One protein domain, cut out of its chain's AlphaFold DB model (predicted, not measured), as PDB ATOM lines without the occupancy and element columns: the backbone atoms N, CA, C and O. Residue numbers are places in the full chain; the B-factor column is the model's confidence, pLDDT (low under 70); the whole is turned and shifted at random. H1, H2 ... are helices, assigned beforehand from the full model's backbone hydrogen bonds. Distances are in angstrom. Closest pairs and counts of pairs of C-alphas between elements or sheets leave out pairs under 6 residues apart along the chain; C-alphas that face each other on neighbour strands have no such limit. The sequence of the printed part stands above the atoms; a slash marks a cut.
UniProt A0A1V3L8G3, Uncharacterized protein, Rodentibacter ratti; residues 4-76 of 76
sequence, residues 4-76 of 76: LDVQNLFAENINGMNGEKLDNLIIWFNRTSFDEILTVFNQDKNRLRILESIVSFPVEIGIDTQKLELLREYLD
ATOM      1  N   LEU A   4     143.034 153.406 176.707       89.75
ATOM      2  CA  LEU A   4     142.790 152.997 175.325       89.75
ATOM      3  C   LEU A   4     141.944 151.718 175.275       89.75
ATOM      4  O   LEU A   4     141.022 151.616 174.467       89.75
ATOM      5  N   ASP A   5     142.211 150.765 176.169       89.25
ATOM      6  CA  ASP A   5     141.410 149.547 176.294       89.25
ATOM      7  C   ASP A   5     139.950 149.877 176.654       89.25
ATOM      8  O   ASP A   5     139.032 149.277 176.096       89.25
ATOM      9  N   VAL A   6     139.720 150.853 177.544       86.69
ATOM     10  CA  VAL A   6     138.371 151.321 177.912       86.69
ATOM     11  C   VAL A   6     137.688 151.999 176.726       86.69
ATOM     12  O   VAL A   6     136.530 151.711 176.435       86.69
ATOM     13  N   GLN A   7     138.390 152.859 175.989       87.06
ATOM     14  CA  GLN A   7     137.822 153.493 174.797       87.06
ATOM     15  C   GLN A   7     137.402 152.464 173.745       87.06
ATOM     16  O   GLN A   7     136.313 152.585 173.182       87.06
ATOM     17  N   ASN A   8     138.226 151.439 173.523       88.00
ATOM     18  CA  ASN A   8     137.920 150.348 172.602       88.00
ATOM     19  C   ASN A   8     136.722 149.521 173.088       88.00
ATOM     20  O   ASN A   8     135.820 149.231 172.305       88.00
ATOM     21  N   LEU A   9     136.656 149.223 174.390       86.50
ATOM     22  CA  LEU A   9     135.549 148.488 175.010       86.50
ATOM     23  C   LEU A   9     134.189 149.170 174.802       86.50
ATOM     24  O   LEU A   9     133.184 148.488 174.639       86.50
ATOM     25  N   PHE A  10     134.160 150.505 174.800       86.12
ATOM     26  CA  PHE A  10     132.948 151.301 174.572       86.12
ATOM     27  C   PHE A  10     132.728 151.686 173.099       86.12
ATOM     28  O   PHE A  10     131.709 152.297 172.765       86.12
ATOM     29  N   ALA A  11     133.681 151.380 172.218       81.56
ATOM     30  CA  ALA A  11     133.526 151.496 170.770       81.56
ATOM     31  C   ALA A  11     132.944 150.210 170.162       81.56
ATOM     32  O   ALA A  11     132.190 150.276 169.191       81.56
ATOM     33  N   GLU A  12     133.264 149.057 170.744       72.62
ATOM     34  CA  GLU A  12     132.629 147.778 170.443       72.62
ATOM     35  C   GLU A  12     131.264 147.695 171.149       72.62
ATOM     36  O   GLU A  12     131.065 148.262 172.224       72.62
ATOM     37  N   ASN A  13     130.280 147.016 170.548       63.91
ATOM     38  CA  ASN A  13     129.006 146.767 171.226       63.91
ATOM     39  C   ASN A  13     129.287 146.069 172.567       63.91
ATOM     40  O   ASN A  13     129.803 144.957 172.589       63.91
ATOM     41  N   ILE A  14     128.892 146.701 173.673       65.94
ATOM     42  CA  ILE A  14     129.144 146.240 175.054       65.94
ATOM     43  C   ILE A  14     128.449 144.894 175.367       65.94
ATOM     44  O   ILE A  14     128.744 144.235 176.368       65.94
ATOM     45  N   ASN A  15     127.568 144.436 174.474       61.38
ATOM     46  CA  ASN A  15     126.956 143.113 174.510       61.38
ATOM     47  C   ASN A  15     128.021 142.018 174.331       61.38
ATOM     48  O   ASN A  15     128.498 141.781 173.224       61.38
ATOM     49  N   GLY A  16     128.357 141.329 175.423       63.03
ATOM     50  CA  GLY A  16     129.335 140.236 175.434       63.03
ATOM     51  C   GLY A  16     130.606 140.517 176.238       63.03
ATOM     52  O   GLY A  16     131.581 139.778 176.099       63.03
ATOM     53  N   MET A  17     130.624 141.558 177.083       76.50
ATOM     54  CA  MET A  17     131.710 141.752 178.047       76.50
ATOM     55  C   MET A  17     131.823 140.523 178.963       76.50
ATOM     56  O   MET A  17     130.887 140.185 179.684       76.50
ATOM     57  N   ASN A  18     132.967 139.837 178.916       78.69
ATOM     58  CA  ASN A  18     133.233 138.698 179.788       78.69
ATOM     59  C   ASN A  18     133.626 139.166 181.203       78.69
ATOM     60  O   ASN A  18     133.995 140.325 181.410       78.69
ATOM     61  N   GLY A  19     133.559 138.255 182.179       75.69
ATOM     62  CA  GLY A  19     133.811 138.579 183.589       75.69
ATOM     63  C   GLY A  19     135.196 139.180 183.855       75.69
ATOM     64  O   GLY A  19     135.319 140.079 184.677       75.69
ATOM     65  N   GLU A  20     136.223 138.765 183.109       82.94
ATOM     66  CA  GLU A  20     137.574 139.327 183.226       82.94
ATOM     67  C   GLU A  20     137.641 140.787 182.744       82.94
ATOM     68  O   GLU A  20     138.272 141.626 183.389       82.94
ATOM     69  N   LYS A  21     136.990 141.125 181.622       84.69
ATOM     70  CA  LYS A  21     136.904 142.514 181.142       84.69
ATOM     71  C   LYS A  21     136.107 143.385 182.111       84.69
ATOM     72  O   LYS A  21     136.486 144.536 182.310       84.69
ATOM     73  N   LEU A  22     135.063 142.831 182.728       83.75
ATOM     74  CA  LEU A  22     134.281 143.521 183.752       83.75
ATOM     75  C   LEU A  22     135.132 143.827 184.990       83.75
ATOM     76  O   LEU A  22     135.226 144.987 185.375       83.75
ATOM     77  N   ASP A  23     135.805 142.830 185.567       83.50
ATOM     78  CA  ASP A  23     136.644 143.016 186.761       83.50
ATOM     79  C   ASP A  23     137.763 144.040 186.508       83.50
ATOM     80  O   ASP A  23     137.966 144.992 187.265       83.50
ATOM     81  N   ASN A  24     138.414 143.942 185.349       86.44
ATOM     82  CA  ASN A  24     139.417 144.908 184.921       86.44
ATOM     83  C   ASN A  24     138.867 146.337 184.737       86.44
ATOM     84  O   ASN A  24     139.590 147.298 185.020       86.44
ATOM     85  N   LEU A  25     137.626 146.489 184.264       86.94
ATOM     86  CA  LEU A  25     136.957 147.784 184.131       86.94
ATOM     87  C   LEU A  25     136.608 148.375 185.504       86.94
ATOM     88  O   LEU A  25     136.809 149.571 185.705       86.94
ATOM     89  N   ILE A  26     136.158 147.553 186.460       85.69
ATOM     90  CA  ILE A  26     135.907 147.978 187.847       85.69
ATOM     91  C   ILE A  26     137.209 148.426 188.526       85.69
ATOM     92  O   ILE A  26     137.253 149.491 189.141       85.69
ATOM     93  N   ILE A  27     138.297 147.660 188.380       86.56
ATOM     94  CA  ILE A  27     139.617 148.034 188.918       86.56
ATOM     95  C   ILE A  27     140.101 149.352 188.306       86.56
ATOM     96  O   ILE A  27     140.620 150.204 189.029       86.56
ATOM     97  N   TRP A  28     139.943 149.530 186.990       90.25
ATOM     98  CA  TRP A  28     140.265 150.794 186.326       90.25
ATOM     99  C   TRP A  28     139.409 151.938 186.881       90.25
ATOM    100  O   TRP A  28     139.957 152.947 187.304       90.25
ATOM    101  N   PHE A  29     138.092 151.764 186.984       88.12
ATOM    102  CA  PHE A  29     137.195 152.793 187.507       88.12
ATOM    103  C   PHE A  29     137.589 153.243 188.923       88.12
ATOM    104  O   PHE A  29     137.656 154.437 189.194       88.12
ATOM    105  N   ASN A  30     137.925 152.299 189.807       85.62
ATOM    106  CA  ASN A  30     138.265 152.591 191.202       85.62
ATOM    107  C   ASN A  30     139.596 153.337 191.392       85.62
ATOM    108  O   ASN A  30     139.786 153.986 192.421       85.62
ATOM    109  N   ARG A  31     140.537 153.224 190.449       89.12
ATOM    110  CA  ARG A  31     141.859 153.874 190.541       89.12
ATOM    111  C   ARG A  31     141.966 155.158 189.715       89.12
ATOM    112  O   ARG A  31     142.923 155.905 189.906       89.12
ATOM    113  N   THR A  32     141.042 155.375 188.784       85.19
ATOM    114  CA  THR A  32     141.064 156.501 187.846       85.19
ATOM    115  C   THR A  32     140.288 157.676 188.429       85.19
ATOM    116  O   THR A  32     139.194 157.520 188.972       85.19
ATOM    117  N   SER A  33     140.857 158.878 188.336       92.31
ATOM    118  CA  SER A  33     140.192 160.080 188.844       92.31
ATOM    119  C   SER A  33     138.962 160.442 188.003       92.31
ATOM    120  O   SER A  33     138.894 160.144 186.812       92.31
ATOM    121  N   PHE A  34     137.984 161.130 188.597       87.56
ATOM    122  CA  PHE A  34     136.771 161.515 187.869       87.56
ATOM    123  C   PHE A  34     137.061 162.413 186.651       87.56
ATOM    124  O   PHE A  34     136.493 162.194 185.584       87.56
ATOM    125  N   ASP A  35     137.987 163.368 186.772       89.44
ATOM    126  CA  ASP A  35     138.385 164.254 185.665       89.44
ATOM    127  C   ASP A  35     139.037 163.483 184.505       89.44
ATOM    128  O   ASP A  35     138.825 163.786 183.324       89.44
ATOM    129  N   GLU A  36     139.799 162.442 184.832       88.69
ATOM    130  CA  GLU A  36     140.416 161.548 183.857       88.69
ATOM    131  C   GLU A  36     139.365 160.664 183.179       88.69
ATOM    132  O   GLU A  36     139.352 160.579 181.954       88.69
ATOM    133  N   ILE A  37     138.392 160.128 183.925       88.12
ATOM    134  CA  ILE A  37     137.230 159.429 183.351       88.12
ATOM    135  C   ILE A  37     136.495 160.346 182.360       88.12
ATOM    136  O   ILE A  37     136.225 159.946 181.227       88.12
ATOM    137  N   LEU A  38     136.207 161.598 182.732       88.75
ATOM    138  CA  LEU A  38     135.560 162.555 181.826       88.75
ATOM    139  C   LEU A  38     136.376 162.785 180.548       88.75
ATOM    140  O   LEU A  38     135.796 162.852 179.462       88.75
ATOM    141  N   THR A  39     137.700 162.876 180.671       91.81
ATOM    142  CA  THR A  39     138.622 163.015 179.535       91.81
ATOM    143  C   THR A  39     138.581 161.790 178.624       91.81
ATOM    144  O   THR A  39     138.393 161.934 177.418       91.81
ATOM    145  N   VAL A  40     138.674 160.584 179.187       89.69
ATOM    146  CA  VAL A  40     138.645 159.311 178.446       89.69
ATOM    147  C   VAL A  40     137.370 159.169 177.621       89.69
ATOM    148  O   VAL A  40     137.417 158.708 176.477       89.69
ATOM    149  N   PHE A  41     136.243 159.616 178.173       89.38
ATOM    150  CA  PHE A  41     134.948 159.582 177.505       89.38
ATOM    151  C   PHE A  41     134.639 160.832 176.672       89.38
ATOM    152  O   PHE A  41     133.538 160.919 176.135       89.38
ATOM    153  N   ASN A  42     135.559 161.795 176.534       92.19
ATOM    154  CA  ASN A  42     135.313 163.088 175.877       92.19
ATOM    155  C   ASN A  42     134.031 163.783 176.381       92.19
ATOM    156  O   ASN A  42     133.303 164.408 175.611       92.19
ATOM    157  N   GLN A  43     133.726 163.628 177.671       87.38
ATOM    158  CA  GLN A  43     132.493 164.104 178.308       87.38
ATOM    159  C   GLN A  43     131.192 163.580 177.653       87.38
ATOM    160  O   GLN A  43     130.117 164.158 177.844       87.38
ATOM    161  N   ASP A  44     131.255 162.473 176.903       89.38
ATOM    162  CA  ASP A  44     130.096 161.833 176.281       89.38
ATOM    163  C   ASP A  44     129.170 161.247 177.355       89.38
ATOM    164  O   ASP A  44     129.401 160.177 177.925       89.38
ATOM    165  N   LYS A  45     128.066 161.956 177.601       87.62
ATOM    166  CA  LYS A  45     127.062 161.588 178.605       87.62
ATOM    167  C   LYS A  45     126.425 160.222 178.359       87.62
ATOM    168  O   LYS A  45     125.993 159.595 179.322       87.62
ATOM    169  N   ASN A  46     126.329 159.755 177.114       88.25
ATOM    170  CA  ASN A  46     125.734 158.449 176.827       88.25
ATOM    171  C   ASN A  46     126.684 157.326 177.235       88.25
ATOM    172  O   ASN A  46     126.267 156.391 177.913       88.25
ATOM    173  N   ARG A  47     127.972 157.448 176.900       85.81
ATOM    174  CA  ARG A  47     128.984 156.468 177.316       85.81
ATOM    175  C   ARG A  47     129.202 156.473 178.826       85.81
ATOM    176  O   ARG A  47     129.294 155.405 179.420       85.81
ATOM    177  N   LEU A  48     129.176 157.649 179.453       87.75
ATOM    178  CA  LEU A  48     129.249 157.779 180.911       87.75
ATOM    179  C   LEU A  48     128.056 157.128 181.623       87.75
ATOM    180  O   LEU A  48     128.246 156.527 182.672       87.75
ATOM    181  N   ARG A  49     126.843 157.185 181.055       87.69
ATOM    182  CA  ARG A  49     125.681 156.441 181.581       87.69
ATOM    183  C   ARG A  49     125.853 154.932 181.469       87.69
ATOM    184  O   ARG A  49     125.428 154.208 182.355       87.69
ATOM    185  N   ILE A  50     126.463 154.448 180.389       86.62
ATOM    186  CA  ILE A  50     126.734 153.015 180.261       86.62
ATOM    187  C   ILE A  50     127.808 152.587 181.266       86.62
ATOM    188  O   ILE A  50     127.641 151.567 181.925       86.62
ATOM    189  N   LEU A  51     128.870 153.385 181.434       87.06
ATOM    190  CA  LEU A  51     129.869 153.155 182.476       87.06
ATOM    191  C   LEU A  51     129.199 153.110 183.847       87.06
ATOM    192  O   LEU A  51     129.399 152.144 184.567       87.06
ATOM    193  N   GLU A  52     128.365 154.101 184.168       87.19
ATOM    194  CA  GLU A  52     127.590 154.147 185.408       87.19
ATOM    195  C   GLU A  52     126.726 152.895 185.580       87.19
ATOM    196  O   GLU A  52     126.803 152.259 186.622       87.19
ATOM    197  N   SER A  53     126.012 152.444 184.550       83.12
ATOM    198  CA  SER A  53     125.238 151.200 184.599       83.12
ATOM    199  C   SER A  53     126.093 149.947 184.837       83.12
ATOM    200  O   SER A  53     125.592 148.986 185.411       83.12
ATOM    201  N   ILE A  54     127.352 149.922 184.390       81.06
ATOM    202  CA  ILE A  54     128.260 148.780 184.583       81.06
ATOM    203  C   ILE A  54     128.903 148.820 185.975       81.06
ATOM    204  O   ILE A  54     128.988 147.800 186.653       81.06
ATOM    205  N   VAL A  55     129.347 149.997 186.420       79.12
ATOM    206  CA  VAL A  55     130.042 150.187 187.706       79.12
ATOM    207  C   VAL A  55     129.088 150.425 188.877       79.12
ATOM    208  O   VAL A  55     129.537 150.445 190.016       79.12
ATOM    209  N   SER A  56     127.787 150.591 188.624       74.62
ATOM    210  CA  SER A  56     126.718 150.543 189.637       74.62
ATOM    211  C   SER A  56     126.304 149.112 189.982       74.62
ATOM    212  O   SER A  56     125.671 148.887 191.013       74.62
ATOM    213  N   PHE A  57     126.716 148.132 189.174       64.38
ATOM    214  CA  PHE A  57     126.462 146.717 189.416       64.38
ATOM    215  C   PHE A  57     127.232 146.047 190.590       64.38
ATOM    216  O   PHE A  57     126.855 144.927 190.940       64.38
ATOM    217  N   PRO A  58     128.251 146.624 191.275       56.06
ATOM    218  CA  PRO A  58     128.957 145.915 192.332       56.06
ATOM    219  C   PRO A  58     128.368 146.226 193.718       56.06
ATOM    220  O   PRO A  58     128.908 147.024 194.482       56.06
ATOM    221  N   VAL A  59     127.297 145.512 194.074       45.47
ATOM    222  CA  VAL A  59     127.012 145.120 195.476       45.47
ATOM    223  C   VAL A  59     126.915 143.588 195.628       45.47
ATOM    224  O   VAL A  59     126.982 143.080 196.740       45.47
ATOM    225  N   GLU A  60     126.880 142.810 194.540       46.69
ATOM    226  CA  GLU A  60     126.754 141.341 194.609       46.69
ATOM    227  C   GLU A  60     128.040 140.572 194.275       46.69
ATOM    228  O   GLU A  60     127.998 139.395 193.917       46.69
ATOM    229  N   ILE A  61     129.222 141.168 194.469       53.78
ATOM    230  CA  ILE A  61     130.465 140.377 194.504       53.78
ATOM    231  C   ILE A  61     130.603 139.731 195.893       53.78
ATOM    232  O   ILE A  61     131.451 140.066 196.712       53.78
ATOM    233  N   GLY A  62     129.670 138.817 196.142       47.06
ATOM    234  CA  GLY A  62     129.594 137.838 197.222       47.06
ATOM    235  C   GLY A  62     128.740 136.637 196.797       47.06
ATOM    236  O   GLY A  62     128.286 135.870 197.644       47.06
ATOM    237  N   ILE A  63     128.466 136.491 195.493       54.06
ATOM    238  CA  ILE A  63     127.752 135.329 194.974       54.06
ATOM    239  C   ILE A  63     128.682 134.125 195.070       54.06
ATOM    240  O   ILE A  63     129.742 134.061 194.448       54.06
ATOM    241  N   ASP A  64     128.237 133.171 195.877       60.25
ATOM    242  CA  ASP A  64     128.780 131.828 195.951       60.25
ATOM    243  C   ASP A  64     128.653 131.174 194.572       60.25
ATOM    244  O   ASP A  64     127.569 130.776 194.132       60.25
ATOM    245  N   THR A  65     129.781 131.100 193.875       55.75
ATOM    246  CA  THR A  65     129.865 130.554 192.525       55.75
ATOM    247  C   THR A  65     129.420 129.095 192.475       55.75
ATOM    248  O   THR A  65     128.874 128.684 191.458       55.75
ATOM    249  N   GLN A  66     129.525 128.333 193.573       64.56
ATOM    250  CA  GLN A  66     129.002 126.964 193.623       64.56
ATOM    251  C   GLN A  66     127.474 126.942 193.579       64.56
ATOM    252  O   GLN A  66     126.890 126.112 192.890       64.56
ATOM    253  N   LYS A  67     126.800 127.875 194.262       62.06
ATOM    254  CA  LYS A  67     125.332 127.975 194.200       62.06
ATOM    255  C   LYS A  67     124.837 128.409 192.829       62.06
ATOM    256  O   LYS A  67     123.778 127.956 192.404       62.06
ATOM    257  N   LEU A  68     125.582 129.279 192.152       54.53
ATOM    258  CA  LEU A  68     125.230 129.715 190.803       54.53
ATOM    259  C   LEU A  68     125.339 128.567 189.793       54.53
ATOM    260  O   LEU A  68     124.452 128.420 188.957       54.53
ATOM    261  N   GLU A  69     126.379 127.739 189.894       67.19
ATOM    262  CA  GLU A  69     126.527 126.551 189.044       67.19
ATOM    263  C   GLU A  69     125.430 125.511 189.323       67.19
ATOM    264  O   GLU A  69     124.780 125.051 188.388       67.19
ATOM    265  N   LEU A  70     125.100 125.238 190.592       79.88
ATOM    266  CA  LEU A  70     123.991 124.336 190.944       79.88
ATOM    267  C   LEU A  70     122.630 124.815 190.411       79.88
ATOM    268  O   LEU A  70     121.795 124.006 190.009       79.88
ATOM    269  N   LEU A  71     122.386 126.129 190.415       53.16
ATOM    270  CA  LEU A  71     121.156 126.697 189.864       53.16
ATOM    271  C   LEU A  71     121.071 126.500 188.344       53.16
ATOM    272  O   LEU A  71     119.981 126.270 187.830       53.16
ATOM    273  N   ARG A  72     122.202 126.582 187.634       67.81
ATOM    274  CA  ARG A  72     122.269 126.350 186.184       67.81
ATOM    275  C   ARG A  72     121.993 124.888 185.847       67.81
ATOM    276  O   ARG A  72     121.134 124.635 185.016       67.81
ATOM    277  N   GLU A  73     122.630 123.954 186.553       78.69
ATOM    278  CA  GLU A  73     122.427 122.510 186.351       78.69
ATOM    279  C   GLU A  73     120.982 122.053 186.599       78.69
ATOM    280  O   GLU A  73     120.530 121.091 185.993       78.69
ATOM    281  N   TYR A  74     120.251 122.713 187.500       59.97
ATOM    282  CA  TYR A  74     118.855 122.373 187.796       59.97
ATOM    283  C   TYR A  74     117.855 122.871 186.736       59.97
ATOM    284  O   TYR A  74     116.738 122.357 186.658       59.97
ATOM    285  N   LEU A  75     118.207 123.921 185.990       60.94
ATOM    286  CA  LEU A  75     117.327 124.568 185.012       60.94
ATOM    287  C   LEU A  75     117.464 123.991 183.591       60.94
ATOM    288  O   LEU A  75     116.593 124.278 182.765       60.94
ATOM    289  N   ASP A  76     118.522 123.216 183.334       55.25
ATOM    290  CA  ASP A  76     118.722 122.389 182.131       55.25
ATOM    291  C   ASP A  76     117.987 121.036 182.238       55.25
ATOM    292  O   ASP A  76     117.445 120.576 181.202       55.25
TER     293      ASP A  76
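Overview. This is residues 4 to 76 of the 76 residues of an uncharacterized protein of Rodentibacter ratti (UniProt A0A1V3L8G3). Four short helices, H1 to H4, make a small head, and residues 59 to 76, including the fifth helix H5, stick out from it as an arm. The printed part has 73 residues with five named helices, H1 to H5 in order, and no named strand: all helix. It is loose, radius of gyration of the C-alphas 14.9 A, spanning 45 by 23 by 18 A.

Arrangement. H1, residues 4 to 9, is close to but not clearly touching H2, residues 19 to 31; their closest C-alphas, Val 6 and Leu 25, are 7.3 A apart. H3, residues 34 to 40, is about perpendicular to H1, at 79 degrees. H4, residues 45 to 55, is close to but not clearly touching H2; their closest C-alphas, Ile 26 and Val 55, are 6.3 A apart. H5, residues 65 to 75, is apart from H1, H2, H3 and H4. In these five helices every O i to N i+4 pair is within hydrogen-bond range.

Along the chain. H1 begins at C-alpha 4 (142.790, 152.997, 175.325). H2 is 18.6 A long, H4 14.9 A, and H5 15.8 A, ending at C-alpha 75 (117.327, 124.568, 185.012).

Size, cuts and confidence. The printed part has no cut. Residues 57 to 69 are among those under pLDDT 70.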